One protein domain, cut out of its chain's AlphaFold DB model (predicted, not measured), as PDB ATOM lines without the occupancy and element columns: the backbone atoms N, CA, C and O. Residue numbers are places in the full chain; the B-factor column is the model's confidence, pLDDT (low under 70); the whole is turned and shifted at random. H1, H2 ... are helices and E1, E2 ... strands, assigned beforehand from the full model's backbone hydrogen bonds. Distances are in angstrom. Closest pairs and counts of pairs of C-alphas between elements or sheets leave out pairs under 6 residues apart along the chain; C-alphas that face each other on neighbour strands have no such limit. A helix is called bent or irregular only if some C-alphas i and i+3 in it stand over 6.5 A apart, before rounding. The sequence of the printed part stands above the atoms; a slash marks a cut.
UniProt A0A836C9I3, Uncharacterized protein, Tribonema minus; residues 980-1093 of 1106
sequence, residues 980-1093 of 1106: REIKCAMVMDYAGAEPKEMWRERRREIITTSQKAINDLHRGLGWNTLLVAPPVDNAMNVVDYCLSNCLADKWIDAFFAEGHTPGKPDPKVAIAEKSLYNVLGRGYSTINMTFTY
ATOM      1  N   ARG A 980     141.111 104.253 168.140       80.94
ATOM      2  CA  ARG A 980     139.864 103.466 168.100       80.94
ATOM      3  C   ARG A 980     138.923 103.890 166.970       80.94
ATOM      4  O   ARG A 980     137.927 103.220 166.728       80.94
ATOM      5  N   GLU A 981     139.199 105.023 166.339       86.94
ATOM      6  CA  GLU A 981     138.335 105.668 165.349       86.94
ATOM      7  C   GLU A 981     138.881 105.519 163.935       86.94
ATOM      8  O   GLU A 981     138.286 106.040 163.005       86.94
ATOM      9  N   ILE A 982     140.016 104.844 163.755       88.69
ATOM     10  CA  ILE A 982     140.663 104.683 162.457       88.69
ATOM     11  C   ILE A 982     141.086 103.231 162.256       88.69
ATOM     12  O   ILE A 982     141.727 102.621 163.113       88.69
ATOM     13  N   LYS A 983     140.723 102.670 161.104       87.56
ATOM     14  CA  LYS A 983     141.020 101.277 160.776       87.56
ATOM     15  C   LYS A 983     142.525 101.080 160.579       87.56
ATOM     16  O   LYS A 983     143.159 101.865 159.873       87.56
ATOM     17  N   CYS A 984     143.065  99.991 161.124       86.62
ATOM     18  CA  CYS A 984     144.467  99.569 161.022       86.62
ATOM     19  C   CYS A 984     145.469 100.349 161.887       86.62
ATOM     20  O   CYS A 984     146.674 100.147 161.736       86.62
ATOM     21  N   ALA A 985     145.016 101.186 162.826       84.69
ATOM     22  CA  ALA A 985     145.912 101.775 163.828       84.69
ATOM     23  C   ALA A 985     146.274 100.804 164.960       84.69
ATOM     24  O   ALA A 985     147.215 101.076 165.705       84.69
ATOM     25  N   MET A 986     145.565  99.677 165.071       80.38
ATOM     26  CA  MET A 986     145.857  98.618 166.032       80.38
ATOM     27  C   MET A 986     146.211  97.314 165.317       80.38
ATOM     28  O   MET A 986     145.615  96.962 164.299       80.38
ATOM     29  N   VAL A 987     147.135  96.533 165.879       75.50
ATOM     30  CA  VAL A 987     147.548  95.231 165.318       75.50
ATOM     31  C   VAL A 987     146.375  94.253 165.182       75.50
ATOM     32  O   VAL A 987     146.350  93.400 164.288       75.50
ATOM     33  N   MET A 988     145.367  94.408 166.042       72.50
ATOM     34  CA  MET A 988     144.162  93.585 166.044       72.50
ATOM     35  C   MET A 988     143.319  93.770 164.778       72.50
ATOM     36  O   MET A 988     142.709  92.803 164.325       72.50
ATOM     37  N   ASP A 989     143.376  94.939 164.132       75.50
ATOM     38  CA  ASP A 989     142.632  95.229 162.898       75.50
ATOM     39  C   ASP A 989     143.087  94.395 161.696       75.50
ATOM     40  O   ASP A 989     142.387  94.335 160.686       75.50
ATOM     41  N   TYR A 990     144.252  93.752 161.801       73.81
ATOM     42  CA  TYR A 990     144.845  92.922 160.757       73.81
ATOM     43  C   TYR A 990     144.415  91.443 160.835       73.81
ATOM     44  O   TYR A 990     145.072  90.591 160.242       73.81
ATOM     45  N   ALA A 991     143.333  91.120 161.558       65.06
ATOM     46  CA  ALA A 991     142.605  89.853 161.396       65.06
ATOM     47  C   ALA A 991     141.509  90.029 160.335       65.06
ATOM     48  O   ALA A 991     140.695  90.946 160.439       65.06
ATOM     49  N   GLY A 992     141.473  89.167 159.314       60.09
ATOM     50  CA  GLY A 992     140.547  89.320 158.187       60.09
ATOM     51  C   GLY A 992     140.159  88.013 157.496       60.09
ATOM     52  O   GLY A 992     140.550  86.932 157.924       60.09
ATOM     53  N   ALA A 993     139.394  88.140 156.404       54.03
ATOM     54  CA  ALA A 993     138.862  87.033 155.592       54.03
ATOM     55  C   ALA A 993     139.926  86.273 154.769       54.03
ATOM     56  O   ALA A 993     139.619  85.274 154.120       54.03
ATOM     57  N   GLU A 994     141.167  86.760 154.770       62.22
ATOM     58  CA  GLU A 994     142.314  86.096 154.156       62.22
ATOM     59  C   GLU A 994     142.631  84.749 154.848       62.22
ATOM     60  O   GLU A 994     142.337  84.576 156.036       62.22
ATOM     61  N   PRO A 995     143.275  83.790 154.149       70.94
ATOM     62  CA  PRO A 995     143.743  82.547 154.762       70.94
ATOM     63  C   PRO A 995     144.604  82.814 156.002       70.94
ATOM     64  O   PRO A 995     145.427  83.733 156.011       70.94
ATOM     65  N   LYS A 996     144.430  81.989 157.043       66.56
ATOM     66  CA  LYS A 996     145.044  82.187 158.368       66.56
ATOM     67  C   LYS A 996     146.554  82.374 158.317       66.56
ATOM     68  O   LYS A 996     147.121  83.168 159.061       66.56
ATOM     69  N   GLU A 997     147.211  81.649 157.430       70.69
ATOM     70  CA  GLU A 997     148.653  81.680 157.238       70.69
ATOM     71  C   GLU A 997     149.136  83.055 156.759       70.69
ATOM     72  O   GLU A 997     150.186  83.523 157.196       70.69
ATOM     73  N   MET A 998     148.356  83.728 155.909       68.50
ATOM     74  CA  MET A 998     148.761  84.969 155.251       68.50
ATOM     75  C   MET A 998     148.717  86.167 156.199       68.50
ATOM     76  O   MET A 998     149.689  86.920 156.292       68.50
ATOM     77  N   TRP A 999     147.641  86.324 156.973       70.19
ATOM     78  CA  TRP A 999     147.596  87.414 157.946       70.19
ATOM     79  C   TRP A 999     148.505  87.150 159.163       70.19
ATOM     80  O   TRP A 999     149.013  88.109 159.748       70.19
ATOM     81  N   ARG A1000     148.820  85.885 159.505       70.25
ATOM     82  CA  ARG A1000     149.865  85.540 160.498       70.25
ATOM     83  C   ARG A1000     151.247  86.022 160.071       70.25
ATOM     84  O   ARG A1000     151.968  86.608 160.879       70.25
ATOM     85  N   GLU A1001     151.612  85.777 158.813       75.94
ATOM     86  CA  GLU A1001     152.861  86.265 158.218       75.94
ATOM     87  C   GLU A1001     152.928  87.798 158.307       75.94
ATOM     88  O   GLU A1001     153.894  88.351 158.835       75.94
ATOM     89  N   ARG A1002     151.843  88.478 157.912       76.50
ATOM     90  CA  ARG A1002     151.731  89.943 157.950       76.50
ATOM     91  C   ARG A1002     151.841  90.507 159.371       76.50
ATOM     92  O   ARG A1002     152.603  91.444 159.596       76.50
ATOM     93  N   ARG A1003     151.142  89.932 160.358       76.31
ATOM     94  CA  ARG A1003     151.264  90.347 161.772       76.31
ATOM     95  C   ARG A1003     152.692  90.167 162.287       76.31
ATOM     96  O   ARG A1003     153.204  91.054 162.967       76.31
ATOM     97  N   ARG A1004     153.361  89.062 161.938       75.31
ATOM     98  CA  ARG A1004     154.764  88.816 162.317       75.31
ATOM     99  C   ARG A1004     155.700  89.875 161.737       75.31
ATOM    100  O   ARG A1004     156.569  90.381 162.449       75.31
ATOM    101  N   GLU A1005     155.515  90.222 160.468       81.19
ATOM    102  CA  GLU A1005     156.280  91.273 159.798       81.19
ATOM    103  C   GLU A1005     156.062  92.640 160.464       81.19
ATOM    104  O   GLU A1005     157.034  93.332 160.777       81.19
ATOM    105  N   ILE A1006     154.808  92.992 160.769       80.88
ATOM    106  CA  ILE A1006     154.444  94.229 161.475       80.88
ATOM    107  C   ILE A1006     155.110  94.287 162.856       80.88
ATOM    108  O   ILE A1006     155.732  95.298 163.191       80.88
ATOM    109  N   ILE A1007     155.028  93.210 163.646       78.12
ATOM    110  CA  ILE A1007     155.652  93.126 164.976       78.12
ATOM    111  C   ILE A1007     157.166  93.331 164.869       78.12
ATOM    112  O   ILE A1007     157.732  94.192 165.548       78.12
ATOM    113  N   THR A1008     157.818  92.587 163.974       78.19
ATOM    114  CA  THR A1008     159.275  92.635 163.782       78.19
ATOM    115  C   THR A1008     159.735  94.030 163.357       78.19
ATOM    116  O   THR A1008     160.700  94.573 163.902       78.19
ATOM    117  N   THR A1009     159.016  94.641 162.415       83.44
ATOM    118  CA  THR A1009     159.317  95.982 161.897       83.44
ATOM    119  C   THR A1009     159.127  97.048 162.971       83.44
ATOM    120  O   THR A1009     160.002  97.894 163.153       83.44
ATOM    121  N   SER A1010     158.042  96.965 163.744       83.31
ATOM    122  CA  SER A1010     157.742  97.898 164.838       83.31
ATOM    123  C   SER A1010     158.802  97.845 165.940       83.31
ATOM    124  O   SER A1010     159.319  98.874 166.375       83.31
ATOM    125  N   GLN A1011     159.216  96.641 166.344       79.19
ATOM    126  CA  GLN A1011     160.303  96.480 167.311       79.19
ATOM    127  C   GLN A1011     161.620  97.057 166.794       79.19
ATOM    128  O   GLN A1011     162.353  97.704 167.546       79.19
ATOM    129  N   LYS A1012     161.948  96.823 165.518       83.56
ATOM    130  CA  LYS A1012     163.144  97.400 164.898       83.56
ATOM    131  C   LYS A1012     163.081  98.929 164.920       83.56
ATOM    132  O   LYS A1012     164.062  99.542 165.335       83.56
ATOM    133  N   ALA A1013     161.946  99.522 164.552       85.19
ATOM    134  CA  ALA A1013     161.748 100.969 164.545       85.19
ATOM    135  C   ALA A1013     161.942 101.588 165.938       85.19
ATOM    136  O   ALA A1013     162.725 102.524 166.083       85.19
ATOM    137  N   ILE A1014     161.334 101.016 166.984       84.31
ATOM    138  CA  ILE A1014     161.542 101.481 168.368       84.31
ATOM    139  C   ILE A1014     162.999 101.322 168.814       84.31
ATOM    140  O   ILE A1014     163.551 102.203 169.474       84.31
ATOM    141  N   ASN A1015     163.660 100.226 168.440       83.75
ATOM    142  CA  ASN A1015     165.074 100.035 168.764       83.75
ATOM    143  C   ASN A1015     165.977 101.063 168.076       83.75
ATOM    144  O   ASN A1015     166.966 101.495 168.670       83.75
ATOM    145  N   ASP A1016     165.669 101.409 166.827       87.25
ATOM    146  CA  ASP A1016     166.384 102.426 166.064       87.25
ATOM    147  C   ASP A1016     166.130 103.820 166.681       87.25
ATOM    148  O   ASP A1016     167.094 104.549 166.913       87.25
ATOM    149  N   LEU A1017     164.892 104.133 167.092       86.19
ATOM    150  CA  LEU A1017     164.534 105.357 167.829       86.19
ATOM    151  C   LEU A1017     165.307 105.483 169.152       86.19
ATOM    152  O   LEU A1017     165.973 106.487 169.398       86.19
ATOM    153  N   HIS A1018     165.286 104.442 169.990       87.12
ATOM    154  CA  HIS A1018     166.015 104.427 171.263       87.12
ATOM    155  C   HIS A1018     167.527 104.593 171.075       87.12
ATOM    156  O   HIS A1018     168.188 105.185 171.928       87.12
ATOM    157  N   ARG A1019     168.093 104.056 169.987       88.38
ATOM    158  CA  ARG A1019     169.509 104.251 169.647       88.38
ATOM    159  C   ARG A1019     169.784 105.677 169.174       88.38
ATOM    160  O   ARG A1019     170.758 106.260 169.634       88.38
ATOM    161  N   GLY A1020     168.929 106.237 168.318       89.62
ATOM    162  CA  GLY A1020     169.059 107.608 167.816       89.62
ATOM    163  C   GLY A1020     169.012 108.662 168.924       89.62
ATOM    164  O   GLY A1020     169.786 109.611 168.897       89.62
ATOM    165  N   LEU A1021     168.175 108.446 169.942       88.81
ATOM    166  CA  LEU A1021     168.041 109.341 171.099       88.81
ATOM    167  C   LEU A1021     169.022 109.026 172.248       88.81
ATOM    168  O   LEU A1021     168.985 109.671 173.294       88.81
ATOM    169  N   GLY A1022     169.870 107.999 172.113       90.06
ATOM    170  CA  GLY A1022     170.787 107.545 173.173       90.06
ATOM    171  C   GLY A1022     170.107 106.876 174.380       90.06
ATOM    172  O   GLY A1022     170.769 106.500 175.355       90.06
ATOM    173  N   TRP A1023     168.787 106.677 174.328       90.69
ATOM    174  CA  TRP A1023     167.987 106.059 175.389       90.69
ATOM    175  C   TRP A1023     168.318 104.587 175.599       90.69
ATOM    176  O   TRP A1023     168.105 104.060 176.687       90.69
ATOM    177  N   ASN A1024     168.914 103.923 174.609       88.25
ATOM    178  CA  ASN A1024     169.443 102.567 174.737       88.25
ATOM    179  C   ASN A1024     170.506 102.422 175.847       88.25
ATOM    180  O   ASN A1024     170.835 101.296 176.212       88.25
ATOM    181  N   THR A1025     171.065 103.508 176.383       89.12
ATOM    182  CA  THR A1025     171.963 103.465 177.550       89.12
ATOM    183  C   THR A1025     171.211 103.396 178.886       89.12
ATOM    184  O   THR A1025     171.730 102.830 179.849       89.12
ATOM    185  N   LEU A1026     169.974 103.905 178.939       89.12
ATOM    186  CA  LEU A1026     169.089 103.848 180.106       89.12
ATOM    187  C   LEU A1026     168.149 102.644 180.054       89.12
ATOM    188  O   LEU A1026     167.961 101.954 181.058       89.12
ATOM    189  N   LEU A1027     167.583 102.386 178.876       87.81
ATOM    190  CA  LEU A1027     166.509 101.434 178.657       87.81
ATOM    191  C   LEU A1027     166.982 100.171 177.937       87.81
ATOM    192  O   LEU A1027     167.911 100.175 177.119       87.81
ATOM    193  N   VAL A1028     166.308  99.066 178.231       82.31
ATOM    194  CA  VAL A1028     166.339  97.849 177.417       82.31
ATOM    195  C   VAL A1028     165.657  98.099 176.069       82.31
ATOM    196  O   VAL A1028     164.779  98.947 175.933       82.31
ATOM    197  N   ALA A1029     166.140  97.402 175.045       74.44
ATOM    198  CA  ALA A1029     165.704  97.565 173.665       74.44
ATOM    199  C   ALA A1029     165.613  96.162 173.023       74.44
ATOM    200  O   ALA A1029     166.643  95.474 172.963       74.44
ATOM    201  N   PRO A1030     164.420  95.708 172.587       71.56
ATOM    202  CA  PRO A1030     163.138  96.413 172.662       71.56
ATOM    203  C   PRO A1030     162.624  96.556 174.103       71.56
ATOM    204  O   PRO A1030     163.117  95.857 174.994       71.56
ATOM    205  N   PRO A1031     161.675  97.481 174.332       76.69
ATOM    206  CA  PRO A1031     161.009  97.648 175.615       76.69
ATOM    207  C   PRO A1031     160.398  96.344 176.134       76.69
ATOM    208  O   PRO A1031     159.859  95.549 175.367       76.69
ATOM    209  N   VAL A1032     160.444  96.156 177.451       74.81
ATOM    210  CA  VAL A1032     159.700  95.111 178.161       74.81
ATOM    211  C   VAL A1032     158.292  95.645 178.417       74.81
ATOM    212  O   VAL A1032     158.011  96.213 179.470       74.81
ATOM    213  N   ASP A1033     157.426  95.528 177.415       72.19
ATOM    214  CA  ASP A1033     156.031  95.980 177.463       72.19
ATOM    215  C   ASP A1033     155.114  94.983 176.728       72.19
ATOM    216  O   ASP A1033     155.570  93.967 176.192       72.19
ATOM    217  N   ASN A1034     153.807  95.232 176.714       69.88
ATOM    218  CA  ASN A1034     152.897  94.527 175.826       69.88
ATOM    219  C   ASN A1034     153.304  94.800 174.369       69.88
ATOM    220  O   ASN A1034     153.377  95.955 173.946       69.88
ATOM    221  N   ALA A1035     153.540  93.737 173.597       64.06
ATOM    222  CA  ALA A1035     153.902  93.839 172.187       64.06
ATOM    223  C   ALA A1035     152.884  94.668 171.384       64.06
ATOM    224  O   ALA A1035     153.282  95.402 170.482       64.06
ATOM    225  N   MET A1036     151.599  94.620 171.754       70.69
ATOM    226  CA  MET A1036     150.562  95.446 171.132       70.69
ATOM    227  C   MET A1036     150.833  96.940 171.328       70.69
ATOM    228  O   MET A1036     150.766  97.675 170.360       70.69
ATOM    229  N   ASN A1037     151.264  97.398 172.510       75.69
ATOM    230  CA  ASN A1037     151.550  98.823 172.740       75.69
ATOM    231  C   ASN A1037     152.661  99.345 171.814       75.69
ATOM    232  O   ASN A1037     152.577 100.454 171.289       75.69
ATOM    233  N   VAL A1038     153.711  98.541 171.617       76.19
ATOM    234  CA  VAL A1038     154.848  98.871 170.741       76.19
ATOM    235  C   VAL A1038     154.421  98.898 169.274       76.19
ATOM    236  O   VAL A1038     154.822  99.785 168.517       76.19
ATOM    237  N   VAL A1039     153.613  97.922 168.865       78.62
ATOM    238  CA  VAL A1039     153.137  97.804 167.487       78.62
ATOM    239  C   VAL A1039     152.107  98.873 167.160       78.62
ATOM    240  O   VAL A1039     152.265  99.572 166.165       78.62
ATOM    241  N   ASP A1040     151.106  99.054 168.013       81.94
ATOM    242  CA  ASP A1040     150.057 100.060 167.862       81.94
ATOM    243  C   ASP A1040     150.661 101.468 167.851       81.94
ATOM    244  O   ASP A1040     150.247 102.311 167.060       81.94
ATOM    245  N   TYR A1041     151.714 101.728 168.638       85.19
ATOM    246  CA  TYR A1041     152.492 102.962 168.502       85.19
ATOM    247  C   TYR A1041     153.028 103.136 167.076       85.19
ATOM    248  O   TYR A1041     152.822 104.175 166.454       85.19
ATOM    249  N   CYS A1042     153.703 102.128 166.525       85.44
ATOM    250  CA  CYS A1042     154.289 102.229 165.189       85.44
ATOM    251  C   CYS A1042     153.218 102.365 164.094       85.44
ATOM    252  O   CYS A1042     153.348 103.216 163.219       85.44
ATOM    253  N   LEU A1043     152.139 101.582 164.169       84.62
ATOM    254  CA  LEU A1043     151.018 101.636 163.228       84.62
ATOM    255  C   LEU A1043     150.294 102.982 163.282       84.62
ATOM    256  O   LEU A1043     150.043 103.600 162.247       84.62
ATOM    257  N   SER A1044     150.010 103.475 164.487       86.31
ATOM    258  CA  SER A1044     149.362 104.769 164.682       86.31
ATOM    259  C   SER A1044     150.209 105.918 164.114       86.31
ATOM    260  O   SER A1044     149.680 106.832 163.476       86.31
ATOM    261  N   ASN A1045     151.541 105.852 164.204       85.44
ATOM    262  CA  ASN A1045     152.400 106.853 163.570       85.44
ATOM    263  C   ASN A1045     152.199 106.947 162.049       85.44
ATOM    264  O   ASN A1045     152.282 108.053 161.517       85.44
ATOM    265  N   CYS A1046     151.849 105.853 161.372       86.56
ATOM    266  CA  CYS A1046     151.581 105.841 159.931       86.56
ATOM    267  C   CYS A1046     150.196 106.392 159.542       86.56
ATOM    268  O   CYS A1046     149.977 106.703 158.373       86.56
ATOM    269  N   LEU A1047     149.249 106.470 160.483       89.88
ATOM    270  CA  LEU A1047     147.833 106.733 160.184       89.88
ATOM    271  C   LEU A1047     147.267 107.996 160.831       89.88
ATOM    272  O   LEU A1047     146.204 108.453 160.421       89.88
ATOM    273  N   ALA A1048     147.952 108.575 161.814       90.44
ATOM    274  CA  ALA A1048     147.436 109.736 162.535       90.44
ATOM    275  C   ALA A1048     147.057 110.909 161.627       90.44
ATOM    276  O   ALA A1048     146.063 111.564 161.899       90.44
ATOM    277  N   ASP A1049     147.827 111.165 160.568       91.81
ATOM    278  CA  ASP A1049     147.616 112.319 159.692       91.81
ATOM    279  C   ASP A1049     146.253 112.203 158.994       91.81
ATOM    280  O   ASP A1049     145.491 113.161 158.972       91.81
ATOM    281  N   LYS A1050     145.862 110.984 158.588       93.94
ATOM    282  CA  LYS A1050     144.517 110.704 158.057       93.94
ATOM    283  C   LYS A1050     143.417 110.985 159.084       93.94
ATOM    284  O   LYS A1050     142.372 111.526 158.731       93.94
ATOM    285  N   TRP A1051     143.634 110.607 160.346       94.50
ATOM    286  CA  TRP A1051     142.667 110.889 161.410       94.50
ATOM    287  C   TRP A1051     142.581 112.389 161.715       94.50
ATOM    288  O   TRP A1051     141.480 112.906 161.879       94.50
ATOM    289  N   ILE A1052     143.719 113.090 161.753       94.75
ATOM    290  CA  ILE A1052     143.795 114.542 161.952       94.75
ATOM    291  C   ILE A1052     143.017 115.248 160.838       94.75
ATOM    292  O   ILE A1052     142.141 116.061 161.134       94.75
ATOM    293  N   ASP A1053     143.268 114.891 159.579       94.62
ATOM    294  CA  ASP A1053     142.574 115.461 158.424       94.62
ATOM    295  C   ASP A1053     141.059 115.235 158.515       94.62
ATOM    296  O   ASP A1053     140.281 116.178 158.374       94.62
ATOM    297  N   ALA A1054     140.622 114.009 158.832       95.50
ATOM    298  CA  ALA A1054     139.205 113.688 159.004       95.50
ATOM    299  C   ALA A1054     138.563 114.448 160.179       95.50
ATOM    300  O   ALA A1054     137.441 114.944 160.063       95.50
ATOM    301  N   PHE A1055     139.273 114.570 161.304       95.56
ATOM    302  CA  PHE A1055     138.807 115.291 162.487       95.56
ATOM    303  C   PHE A1055     138.566 116.772 162.175       95.56
ATOM    304  O   PHE A1055     137.501 117.297 162.491       95.56
ATOM    305  N   PHE A1056     139.516 117.432 161.507       95.69
ATOM    306  CA  PHE A1056     139.391 118.846 161.153       95.69
ATOM    307  C   PHE A1056     138.453 119.099 159.966       95.69
ATOM    308  O   PHE A1056     137.821 120.158 159.926       95.69
ATOM    309  N   ALA A1057     138.278 118.134 159.058       95.38
ATOM    310  CA  ALA A1057     137.277 118.206 157.992       95.38
ATOM    311  C   ALA A1057     135.843 118.279 158.550       95.38
ATOM    312  O   ALA A1057     135.029 119.056 158.049       95.38
ATOM    313  N   GLU A1058     135.540 117.569 159.644       94.81
ATOM    314  CA  GLU A1058     134.262 117.707 160.371       94.81
ATOM    315  C   GLU A1058     134.065 119.099 160.993       94.81
ATOM    316  O   GLU A1058     132.952 119.483 161.364       94.81
ATOM    317  N   GLY A1059     135.144 119.873 161.110       92.12
ATOM    318  CA  GLY A1059     135.106 121.265 161.516       92.12
ATOM    319  C   GLY A1059     134.556 122.205 160.447       92.12
ATOM    320  O   GLY A1059     134.157 123.314 160.817       92.12
ATOM    321  N   HIS A1060     134.479 121.799 159.176       92.62
ATOM    322  CA  HIS A1060     133.976 122.652 158.100       92.62
ATOM    323  C   HIS A1060     132.527 123.079 158.357       92.62
ATOM    324  O   HIS A1060     131.662 122.291 158.745       92.62
ATOM    325  N   THR A1061     132.236 124.365 158.183       89.88
ATOM    326  CA  THR A1061     130.872 124.889 158.322       89.88
ATOM    327  C   THR A1061     130.641 125.974 157.277       89.88
ATOM    328  O   THR A1061     131.318 127.001 157.335       89.88
ATOM    329  N   PRO A1062     129.671 125.804 156.356       90.19
ATOM    330  CA  PRO A1062     129.416 126.776 155.299       90.19
ATOM    331  C   PRO A1062     129.246 128.199 155.841       90.19
ATOM    332  O   PRO A1062     128.469 128.438 156.768       90.19
ATOM    333  N   GLY A1063     129.988 129.146 155.262       87.25
ATOM    334  CA  GLY A1063     129.956 130.557 155.656       87.25
ATOM    335  C   GLY A1063     130.723 130.899 156.939       87.25
ATOM    336  O   GLY A1063     130.622 132.033 157.403       87.25
ATOM    337  N   LYS A1064     131.484 129.963 157.520       87.62
ATOM    338  CA  LYS A1064     132.402 130.217 158.641       87.62
ATOM    339  C   LYS A1064     133.838 129.840 158.259       87.62
ATOM    340  O   LYS A1064     134.008 128.954 157.427       87.62
ATOM    341  N   PRO A1065     134.858 130.480 158.859       87.44
ATOM    342  CA  PRO A1065     136.244 130.067 158.675       87.44
ATOM    343  C   PRO A1065     136.473 128.617 159.109       87.44
ATOM    344  O   PRO A1065     135.977 128.177 160.155       87.44
ATOM    345  N   ASP A1066     137.253 127.900 158.306       89.62
ATOM    346  CA  ASP A1066     137.685 126.543 158.614       89.62
ATOM    347  C   ASP A1066     138.779 126.539 159.689       89.62
ATOM    348  O   ASP A1066     139.557 127.494 159.791       89.62
ATOM    349  N   PRO A1067     138.862 125.482 160.518       91.88
ATOM    350  CA  PRO A1067     139.947 125.357 161.478       91.88
ATOM    351  C   PRO A1067     141.291 125.205 160.756       91.88
ATOM    352  O   PRO A1067     141.494 124.293 159.958       91.88
ATOM    353  N   LYS A1068     142.247 126.063 161.101       90.62
ATOM    354  CA  LYS A1068     143.627 126.011 160.628       90.62
ATOM    355  C   LYS A1068     144.505 125.327 161.665       90.62
ATOM    356  O   LYS A1068     144.749 125.875 162.743       90.62
ATOM    357  N   VAL A1069     144.991 124.139 161.329       88.50
ATOM    358  CA  VAL A1069     145.931 123.379 162.159       88.50
ATOM    359  C   VAL A1069     147.333 123.935 161.976       88.50
ATOM    360  O   VAL A1069     147.783 124.161 160.856       88.50
ATOM    361  N   ALA A1070     148.033 124.148 163.080       82.12
ATOM    362  CA  ALA A1070     149.405 124.638 163.067       82.12
ATOM    363  C   ALA A1070     150.428 123.606 163.494       82.12
ATOM    364  O   ALA A1070     151.548 123.576 162.994       82.12
ATOM    365  N   ILE A1071     150.050 122.819 164.494       84.00
ATOM    366  CA  ILE A1071     150.910 121.837 165.123       84.00
ATOM    367  C   ILE A1071     150.029 120.632 165.406       84.00
ATOM    368  O   ILE A1071     149.021 120.763 166.100       84.00
ATOM    369  N   ALA A1072     150.422 119.475 164.893       87.19
ATOM    370  CA  ALA A1072     149.899 118.187 165.306       87.19
ATOM    371  C   ALA A1072     151.099 117.302 165.661       87.19
ATOM    372  O   ALA A1072     151.839 116.856 164.791       87.19
ATOM    373  N   GLU A1073     151.339 117.126 166.958       85.75
ATOM    374  CA  GLU A1073     152.513 116.437 167.497       85.75
ATOM    375  C   GLU A1073     152.081 115.146 168.188       85.75
ATOM    376  O   GLU A1073     151.295 115.161 169.142       85.75
ATOM    377  N   LYS A1074     152.630 114.021 167.730       85.62
ATOM    378  CA  LYS A1074     152.483 112.729 168.405       85.62
ATOM    379  C   LYS A1074     153.451 112.675 169.577       85.62
ATOM    380  O   LYS A1074     154.602 113.088 169.471       85.62
ATOM    381  N   SER A1075     152.983 112.151 170.701       83.50
ATOM    382  CA  SER A1075     153.857 111.897 171.842       83.50
ATOM    383  C   SER A1075     154.813 110.754 171.510       83.50
ATOM    384  O   SER A1075     154.424 109.776 170.873       83.50
ATOM    385  N   LEU A1076     156.066 110.862 171.950       84.88
ATOM    386  CA  LEU A1076     157.017 109.757 171.838       84.88
ATOM    387  C   LEU A1076     156.536 108.554 172.656       84.88
ATOM    388  O   LEU A1076     155.875 108.708 173.688       84.88
ATOM    389  N   TYR A1077     156.899 107.354 172.200       82.81
ATOM    390  CA  TYR A1077     156.593 106.129 172.925       82.81
ATOM    391  C   TYR A1077     157.171 106.194 174.348       82.81
ATOM    392  O   TYR A1077     158.364 106.432 174.543       82.81
ATOM    393  N   ASN A1078     156.305 106.006 175.345       79.50
ATOM    394  CA  ASN A1078     156.637 106.190 176.750       79.50
ATOM    395  C   ASN A1078     156.440 104.885 177.528       79.50
ATOM    396  O   ASN A1078     155.317 104.541 177.885       79.50
ATOM    397  N   VAL A1079     157.541 104.215 177.881       78.62
ATOM    398  CA  VAL A1079     157.518 102.986 178.699       78.62
ATOM    399  C   VAL A1079     157.059 103.210 180.141       78.62
ATOM    400  O   VAL A1079     156.934 102.244 180.876       78.62
ATOM    401  N   LEU A1080     156.859 104.457 180.581       79.00
ATOM    402  CA  LEU A1080     156.383 104.818 181.921       79.00
ATOM    403  C   LEU A1080     154.879 105.161 181.949       79.00
ATOM    404  O   LEU A1080     154.333 105.410 183.031       79.00
ATOM    405  N   GLY A1081     154.193 105.190 180.798       70.62
ATOM    406  CA  GLY A1081     152.817 105.679 180.723       70.62
ATOM    407  C   GLY A1081     151.984 105.217 179.536       70.62
ATOM    408  O   GLY A1081     152.469 104.620 178.588       70.62
ATOM    409  N   ARG A1082     150.691 105.555 179.566       62.78
ATOM    410  CA  ARG A1082     149.711 105.201 178.520       62.78
ATOM    411  C   ARG A1082     149.744 106.144 177.303       62.78
ATOM    412  O   ARG A1082     148.774 106.239 176.564       62.78
ATOM    413  N   GLY A1083     150.844 106.871 177.107       60.25
ATOM    414  CA  GLY A1083     150.943 107.979 176.150       60.25
ATOM    415  C   GLY A1083     151.177 107.586 174.690       60.25
ATOM    416  O   GLY A1083     151.324 108.479 173.862       60.25
ATOM    417  N   TYR A1084     151.214 106.294 174.352       70.88
ATOM    418  CA  TYR A1084     151.622 105.831 173.019       70.88
ATOM    419  C   TYR A1084     150.680 106.277 171.886       70.88
ATOM    420  O   TYR A1084     151.099 106.377 170.742       70.88
ATOM    421  N   SER A1085     149.428 106.615 172.184       80.38
ATOM    422  CA  SER A1085     148.465 107.123 171.202       80.38
ATOM    423  C   SER A1085     148.157 108.611 171.376       80.38
ATOM    424  O   SER A1085     147.141 109.079 170.880       80.38
ATOM    425  N   THR A1086     148.957 109.393 172.104       87.44
ATOM    426  CA  THR A1086     148.588 110.797 172.359       87.44
ATOM    427  C   THR A1086     148.975 111.705 171.187       87.44
ATOM    428  O   THR A1086     150.165 111.874 170.921       87.44
ATOM    429  N   ILE A1087     147.991 112.334 170.534       90.12
ATOM    430  CA  ILE A1087     148.195 113.426 169.563       90.12
ATOM    431  C   ILE A1087     147.819 114.745 170.227       90.12
ATOM    432  O   ILE A1087     146.681 114.909 170.663       90.12
ATOM    433  N   ASN A1088     148.748 115.696 170.250       91.00
ATOM    434  CA  ASN A1088     148.522 117.073 170.678       91.00
ATOM    435  C   ASN A1088     148.301 117.958 169.452       91.00
ATOM    436  O   ASN A1088     149.095 117.915 168.517       91.00
ATOM    437  N   MET A1089     147.265 118.789 169.469       93.12
ATOM    438  CA  MET A1089     146.886 119.646 168.349       93.12
ATOM    439  C   MET A1089     146.787 121.108 168.785       93.12
ATOM    440  O   MET A1089     146.209 121.420 169.828       93.12
ATOM    441  N   THR A1090     147.325 121.999 167.955       94.00
ATOM    442  CA  THR A1090     147.146 123.453 168.031       94.00
ATOM    443  C   THR A1090     146.439 123.927 166.778       94.00
ATOM    444  O   THR A1090     146.909 123.657 165.671       94.00
ATOM    445  N   PHE A1091     145.346 124.662 166.937       94.75
ATOM    446  CA  PHE A1091     144.584 125.186 165.811       94.75
ATOM    447  C   PHE A1091     143.919 126.521 166.145       94.75
ATOM    448  O   PHE A1091     143.840 126.920 167.304       94.75
ATOM    449  N   THR A1092     143.438 127.223 165.130       95.19
ATOM    450  CA  THR A1092     142.662 128.461 165.276       95.19
ATOM    451  C   THR A1092     141.615 128.546 164.171       95.19
ATOM    452  O   THR A1092     141.751 127.883 163.145       95.19
ATOM    453  N   TYR A1093     140.564 129.331 164.385       93.50
ATOM    454  CA  TYR A1093     139.591 129.674 163.344       93.50
ATOM    455  C   TYR A1093     139.882 131.036 162.707       93.50
ATOM    456  O   TYR A1093     139.207 131.414 161.756       93.50
TER     457      TYR A1093
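What this domain is: This is residues 980 to 1093 of the 1106 residues of an uncharacterized protein of Tribonema minus (UniProt A0A836C9I3). The model is a flat, loose T: the long helix H2 makes the crossbar, and the stem is the bent helix H3 together with a hairpin of two strands, E1 and E2, which folds back beside its arm H3b. The short helix H1 fills a corner of the T, packing on both H2 and the arm H3a, while residues 992 to 998, of which 996 to 998 belong to H2, stick out. The printed part has 114 residues with three named helices and two named strands, in the order H1, H2, H3, E1, E2; the class is mostly helix, and the sheet of two strands is antiparallel. The radius of gyration of the C-alphas is 17.1 A, and the C-alphas span 51 by 42 by 20 A.

Where its parts are: H1 is residues 987 to 990, with C-alpha 987 at (147.548, 95.231, 165.318). H2 is residues 996 to 1020 and 36.2 A long, from C-alpha 996 at (145.044, 82.187, 158.368). H3, residues 1035 to 1057, was assigned as one helix by its hydrogen bonds but is bent: C-alphas 1046 and 1049 are 7.6 A apart. Its arms are H3a, residues 1035 to 1046, 17.3 A, and H3b, residues 1049 to 1057, 12.0 A. E1 is residues 1068 to 1074, 17.8 A, and E2 is residues 1087 to 1092, 16.6 A, ending at C-alpha 1092 (142.662, 128.461, 165.276).

How they stand to each other: H2 touches H3a with residues 1006 to 1014 alone, about perpendicular at 81 degrees; their closest C-alphas, of Ser 1010 and Val 1039, are 5.3 A apart. H1 touches H3a, the closest C-alphas being those of Val 987 and Asp 1040, 6.0 A apart. H1 also touches H2, whose residues 999 to 1006 alone take part; the closest C-alphas are those of Tyr 990 and Trp 999, at 6.8 A. H3a and H3b stand at a steep tilt of 60 degrees. H3b touches no helix; its closest C-alpha pair with E1 is Ile 1052 and Ala 1072, 7.9 A. E1 and E2 form an antiparallel hairpin at 166 degrees, with N 1073 and O 1088 within hydrogen-bond range at 2.8 A, and N 1090 and O 1071 at 2.8 A. Every O i to N i+4 pair is within hydrogen-bond range in H2 and H3b, and 7 of 8 in H3a; H1 is too short for such a pair. H2 and E1 are apart, as are H2 and E2.

The domain as a whole: The two C-alphas farthest apart are those of Thr 1025 and Gly 1063, at 54.6 A. The printed part has no cut. The links H2 to H3 and E1 to E2 are long, with 14 and 12 residues; the link H1 to H2 is tight, and the link H3 to E1 is short. The mean pLDDT of the printed part is 82.6; residues 991 to 994, 996, 998, 1034 to 1035 and 1082 to 1083 are under 70.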